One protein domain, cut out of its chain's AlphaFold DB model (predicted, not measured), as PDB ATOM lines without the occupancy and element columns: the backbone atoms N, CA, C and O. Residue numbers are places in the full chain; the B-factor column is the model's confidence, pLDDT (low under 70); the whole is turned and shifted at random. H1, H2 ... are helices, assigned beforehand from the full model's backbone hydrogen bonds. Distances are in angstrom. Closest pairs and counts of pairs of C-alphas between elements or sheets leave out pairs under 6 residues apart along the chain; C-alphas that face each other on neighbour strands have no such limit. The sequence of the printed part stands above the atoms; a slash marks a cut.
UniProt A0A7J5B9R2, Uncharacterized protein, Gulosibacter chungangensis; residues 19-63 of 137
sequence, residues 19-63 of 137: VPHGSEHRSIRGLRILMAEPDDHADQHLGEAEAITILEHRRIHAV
ATOM      1  N   VAL A  19     167.268 140.704 178.677       92.25
ATOM      2  CA  VAL A  19     167.674 141.599 177.585       92.25
ATOM      3  C   VAL A  19     166.805 142.859 177.533       92.25
ATOM      4  O   VAL A  19     165.597 142.771 177.806       92.25
ATOM      5  N   PRO A  20     167.368 144.024 177.169       93.19
ATOM      6  CA  PRO A  20     166.593 145.247 177.006       93.19
ATOM      7  C   PRO A  20     165.670 145.175 175.785       93.19
ATOM      8  O   PRO A  20     165.950 144.473 174.812       93.19
ATOM      9  N   HIS A  21     164.574 145.930 175.811       91.88
ATOM     10  CA  HIS A  21     163.614 145.992 174.714       91.88
ATOM     11  C   HIS A  21     163.001 147.386 174.512       91.88
ATOM     12  O   HIS A  21     162.780 148.162 175.448       91.88
ATOM     13  N   GLY A  22     162.626 147.682 173.265       91.69
ATOM     14  CA  GLY A  22     161.784 148.829 172.916       91.69
ATOM     15  C   GLY A  22     162.346 150.168 173.400       91.69
ATOM     16  O   GLY A  22     163.408 150.609 172.961       91.69
ATOM     17  N   SER A  23     161.611 150.839 174.290       88.56
ATOM     18  CA  SER A  23     161.976 152.160 174.811       88.56
ATOM     19  C   SER A  23     163.211 152.159 175.718       88.56
ATOM     20  O   SER A  23     163.830 153.213 175.860       88.56
ATOM     21  N   GLU A  24     163.609 151.010 176.275       95.31
ATOM     22  CA  GLU A  24     164.739 150.902 177.207       95.31
ATOM     23  C   GLU A  24     166.060 151.306 176.545       95.31
ATOM     24  O   GLU A  24     166.850 152.013 177.160       95.31
ATOM     25  N   HIS A  25     166.271 150.995 175.260       94.62
ATOM     26  CA  HIS A  25     167.520 151.332 174.562       94.62
ATOM     27  C   HIS A  25     167.863 152.828 174.593       94.62
ATOM     28  O   HIS A  25     169.037 153.188 174.675       94.62
ATOM     29  N   ARG A  26     166.856 153.713 174.544       94.31
ATOM     30  CA  ARG A  26     167.094 155.163 174.641       94.31
ATOM     31  C   ARG A  26     167.496 155.572 176.054       94.31
ATOM     32  O   ARG A  26     168.447 156.337 176.196       94.31
ATOM     33  N   SER A  27     166.825 155.034 177.070       95.81
ATOM     34  CA  SER A  27     167.172 155.271 178.475       95.81
ATOM     35  C   SER A  27     168.576 154.767 178.806       95.81
ATOM     36  O   SER A  27     169.344 155.504 179.413       95.81
ATOM     37  N   ILE A  28     168.959 153.588 178.301       96.25
ATOM     38  CA  ILE A  28     170.305 153.019 178.472       96.25
ATOM     39  C   ILE A  28     171.369 153.976 177.938       96.25
ATOM     40  O   ILE A  28     172.346 154.277 178.619       96.25
ATOM     41  N   ARG A  29     171.178 154.494 176.718       94.81
ATOM     42  CA  ARG A  29     172.126 155.447 176.126       94.81
ATOM     43  C   ARG A  29     172.172 156.759 176.906       94.81
ATOM     44  O   ARG A  29     173.263 157.282 177.105       94.81
ATOM     45  N   GLY A  30     171.025 157.258 177.367       94.56
ATOM     46  CA  GLY A  30     170.951 158.450 178.212       94.56
ATOM     47  C   GLY A  30     171.710 158.278 179.526       94.56
ATOM     48  O   GLY A  30     172.559 159.101 179.854       94.56
ATOM     49  N   LEU A  31     171.475 157.172 180.234       95.00
ATOM     50  CA  LEU A  31     172.160 156.862 181.485       95.00
ATOM     51  C   LEU A  31     173.665 156.666 181.276       95.00
ATOM     52  O   LEU A  31     174.456 157.250 182.008       95.00
ATOM     53  N   ARG A  32     174.080 155.947 180.225       94.50
ATOM     54  CA  ARG A  32     175.504 155.799 179.888       94.50
ATOM     55  C   ARG A  32     176.180 157.152 179.671       94.50
ATOM     56  O   ARG A  32     177.316 157.327 180.088       94.50
ATOM     57  N   ILE A  33     175.511 158.106 179.018       93.25
ATOM     58  CA  ILE A  33     176.053 159.464 178.828       93.25
ATOM     59  C   ILE A  33     176.250 160.169 180.174       93.25
ATOM     60  O   ILE A  33     177.244 160.864 180.341       93.25
ATOM     61  N   LEU A  34     175.340 159.975 181.134       92.50
ATOM     62  CA  LEU A  34     175.459 160.550 182.479       92.50
ATOM     63  C   LEU A  34     176.562 159.895 183.322       92.50
ATOM     64  O   LEU A  34     177.089 160.541 184.223       92.50
ATOM     65  N   MET A  35     176.873 158.625 183.060       92.12
ATOM     66  CA  MET A  35     177.917 157.870 183.761       92.12
ATOM     67  C   MET A  35     179.317 158.094 183.179       92.12
ATOM     68  O   MET A  35     180.297 157.854 183.873       92.12
ATOM     69  N   ALA A  36     179.417 158.515 181.916       91.69
ATOM     70  CA  ALA A  36     180.691 158.640 181.220       91.69
ATOM     71  C   ALA A  36     181.574 159.754 181.806       91.69
ATOM     72  O   ALA A  36     181.134 160.889 182.003       91.69
ATOM     73  N   GLU A  37     182.848 159.438 182.003       88.19
ATOM     74  CA  GLU A  37     183.910 160.382 182.328       88.19
ATOM     75  C   GLU A  37     184.706 160.777 181.067       88.19
ATOM     76  O   GLU A  37     184.598 160.129 180.016       88.19
ATOM     77  N   PRO A  38     185.492 161.872 181.115       86.81
ATOM     78  CA  PRO A  38     186.425 162.194 180.041       86.81
ATOM     79  C   PRO A  38     187.334 161.000 179.721       86.81
ATOM     80  O   PRO A  38     187.807 160.324 180.628       86.81
ATOM     81  N   ASP A  39     187.578 160.772 178.430       88.50
ATOM     82  CA  ASP A  39     188.397 159.676 177.881       88.50
ATOM     83  C   ASP A  39     187.813 158.253 177.993       88.50
ATOM     84  O   ASP A  39     188.433 157.301 177.508       88.50
ATOM     85  N   ASP A  40     186.599 158.090 178.526       86.88
ATOM     86  CA  ASP A  40     185.928 156.789 178.542       86.88
ATOM     87  C   ASP A  40     185.589 156.293 177.132       86.88
ATOM     88  O   ASP A  40     185.024 157.005 176.289       86.88
ATOM     89  N   HIS A  41     185.843 155.004 176.890       87.06
ATOM     90  CA  HIS A  41     185.465 154.368 175.632       87.06
ATOM     91  C   HIS A  41     183.939 154.380 175.443       87.06
ATOM     92  O   HIS A  41     183.180 154.268 176.407       87.06
ATOM     93  N   ALA A  42     183.467 154.446 174.193       80.94
ATOM     94  CA  ALA A  42     182.039 154.519 173.846       80.94
ATOM     95  C   ALA A  42     181.179 153.395 174.467       80.94
ATOM     96  O   ALA A  42     180.018 153.617 174.810       80.94
ATOM     97  N   ASP A  43     181.769 152.213 174.640       84.56
ATOM     98  CA  ASP A  43     181.116 151.030 175.222       84.56
ATOM     99  C   ASP A  43     181.319 150.892 176.737       84.56
ATOM    100  O   ASP A  43     180.712 150.029 177.375       84.56
ATOM    101  N   GLN A  44     182.156 151.740 177.337       86.12
ATOM    102  CA  GLN A  44     182.329 151.770 178.783       86.12
ATOM    103  C   GLN A  44     181.017 152.189 179.458       86.12
ATOM    104  O   GLN A  44     180.252 152.995 178.910       86.12
ATOM    105  N   HIS A  45     180.744 151.588 180.618       90.88
ATOM    106  CA  HIS A  45     179.515 151.744 181.407       90.88
ATOM    107  C   HIS A  45     178.218 151.277 180.724       90.88
ATOM    108  O   HIS A  45     177.153 151.340 181.333       90.88
ATOM    109  N   LEU A  46     178.265 150.759 179.488       91.88
ATOM    110  CA  LEU A  46     177.052 150.366 178.767       91.88
ATOM    111  C   LEU A  46     176.318 149.201 179.444       91.88
ATOM    112  O   LEU A  46     175.098 149.249 179.563       91.88
ATOM    113  N   GLY A  47     177.051 148.189 179.917       91.62
ATOM    114  CA  GLY A  47     176.456 147.044 180.617       91.62
ATOM    115  C   GLY A  47     175.820 147.425 181.958       91.62
ATOM    116  O   GLY A  47     174.757 146.920 182.305       91.62
ATOM    117  N   GLU A  48     176.426 148.360 182.689       94.12
ATOM    118  CA  GLU A  48     175.888 148.860 183.961       94.12
ATOM    119  C   GLU A  48     174.641 149.713 183.725       94.12
ATOM    120  O   GLU A  48     173.612 149.498 184.364       94.12
ATOM    121  N   ALA A  49     174.702 150.622 182.749       95.31
ATOM    122  CA  ALA A  49     173.557 151.424 182.344       95.31
ATOM    123  C   ALA A  49     172.392 150.549 181.855       95.31
ATOM    124  O   ALA A  49     171.235 150.839 182.160       95.31
ATOM    125  N   GLU A  50     172.685 149.469 181.124       95.94
ATOM    126  CA  GLU A  50     171.700 148.472 180.703       95.94
ATOM    127  C   GLU A  50     171.018 147.811 181.899       95.94
ATOM    128  O   GLU A  50     169.791 147.879 182.015       95.94
ATOM    129  N   ALA A  51     171.801 147.243 182.815       94.56
ATOM    130  CA  ALA A  51     171.269 146.557 183.981       94.56
ATOM    131  C   ALA A  51     170.425 147.488 184.866       94.56
ATOM    132  O   ALA A  51     169.292 147.147 185.200       94.56
ATOM    133  N   ILE A  52     170.924 148.687 185.185       95.38
ATOM    134  CA  ILE A  52     170.192 149.686 185.981       95.38
ATOM    135  C   ILE A  52     168.881 150.061 185.297       95.38
ATOM    136  O   ILE A  52     167.826 150.032 185.929       95.38
ATOM    137  N   THR A  53     168.930 150.365 183.996       96.38
ATOM    138  CA  THR A  53     167.734 150.768 183.249       96.38
ATOM    139  C   THR A  53     166.675 149.677 183.292       96.38
ATOM    140  O   THR A  53     165.515 149.980 183.556       96.38
ATOM    141  N   ILE A  54     167.052 148.415 183.061       95.75
ATOM    142  CA  ILE A  54     166.123 147.278 183.103       95.75
ATOM    143  C   ILE A  54     165.505 147.142 184.497       95.75
ATOM    144  O   ILE A  54     164.282 147.037 184.614       95.75
ATOM    145  N   LEU A  55     166.331 147.165 185.548       95.06
ATOM    146  CA  LEU A  55     165.869 147.016 186.930       95.06
ATOM    147  C   LEU A  55     164.869 148.114 187.310       95.06
ATOM    148  O   LEU A  55     163.804 147.816 187.854       95.06
ATOM    149  N   GLU A  56     165.169 149.367 186.971       94.06
ATOM    150  CA  GLU A  56     164.333 150.514 187.323       94.06
ATOM    151  C   GLU A  56     163.071 150.614 186.455       94.06
ATOM    152  O   GLU A  56     161.969 150.765 186.991       94.06
ATOM    153  N   HIS A  57     163.185 150.466 185.129       94.25
ATOM    154  CA  HIS A  57     162.035 150.537 184.217       94.25
ATOM    155  C   HIS A  57     161.007 149.448 184.513       94.25
ATOM    156  O   HIS A  57     159.802 149.706 184.511       94.25
ATOM    157  N   ARG A  58     161.482 148.226 184.769       94.75
ATOM    158  CA  ARG A  58     160.617 147.070 185.025       94.75
ATOM    159  C   ARG A  58     160.265 146.906 186.502       94.75
ATOM    160  O   ARG A  58     159.490 146.010 186.829       94.75
ATOM    161  N   ARG A  59     160.786 147.770 187.384       93.62
ATOM    162  CA  ARG A  59     160.583 147.732 188.846       93.62
ATOM    163  C   ARG A  59     160.912 146.363 189.448       93.62
ATOM    164  O   ARG A  59     160.172 145.840 190.281       93.62
ATOM    165  N   ILE A  60     162.015 145.771 189.002       94.25
ATOM    166  CA  ILE A  60     162.474 144.476 189.503       94.25
ATOM    167  C   ILE A  60     163.084 144.695 190.888       94.25
ATOM    168  O   ILE A  60     164.021 145.474 191.049       94.25
ATOM    169  N   HIS A  61     162.565 143.993 191.893       93.75
ATOM    170  CA  HIS A  61     163.111 144.045 193.244       93.75
ATOM    171  C   HIS A  61     164.401 143.217 193.324       93.75
ATOM    172  O   HIS A  61     164.361 142.003 193.530       93.75
ATOM    173  N   ALA A  62     165.544 143.877 193.147       92.62
ATOM    174  CA  ALA A  62     166.856 143.245 193.094       92.62
ATOM    175  C   ALA A  62     167.926 144.058 193.831       92.62
ATOM    176  O   ALA A  62     167.717 145.206 194.221       92.62
ATOM    177  N   VAL A  63     169.090 143.432 193.985       92.00
ATOM    178  CA  VAL A  63     170.343 144.071 194.387       92.00
ATOM    179  C   VAL A  63     171.262 144.078 193.173       92.00
ATOM    180  O   VAL A  63     171.396 143.056 192.497       92.00
TER     181      VAL A  63
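What this domain is: This is residues 19 to 63 of the 137 residues of an uncharacterized protein of Gulosibacter chungangensis (UniProt A0A7J5B9R2). Two helices of 12 residues each, H1 and H2, pack on each other near their middles and cross as an X. The link between them, residues 36 to 45, swings out beyond the end of H1 and folds back to the beginning of H2, while the two end stretches, residues 19 to 23 and 58 to 63, lie toward the other end of the long axis. The printed part has 45 residues with two named helices, H1 then H2, and no named strand; the class is all helix. The whole is only just compact, close to loose, with a radius of gyration of the C-alphas of 10.7 A, and it spans 33 by 24 by 15 A.

Where its parts are: H1 holds residues 24 to 35 and is 16.3 A long from first to last C-alpha, beginning with C-alpha 24 at (164.739, 150.902, 177.207). H2 holds residues 46 to 57 and is 16.0 A long. C-alpha 46 is at (177.052, 150.366, 178.767), and H2 ends with C-alpha 57 at (162.035, 150.537, 184.217).

How they stand to each other: H1 and H2 touch, with 16 pairs of C-alphas within 8 A. Their closest C-alphas are those of Ile 28 and Glu 50, 5.3 A apart. Their centres are 8.4 A apart. They run opposite ways at a steep tilt of 59 degrees. In both H1 and H2 every O i to N i+4 pair is within hydrogen-bond range.

The domain as a whole: The two C-alphas farthest apart are those of Asp 39, in the link, and His 61, after H2, at 33.5 A. The C-alphas of Val 19 and Val 63, the first and last printed, are 17.2 A apart. The link from H1 to H2, 10 residues, is short but not tight. The printed part has no cut. Its mean pLDDT is 92.4, and no printed residue is under 70.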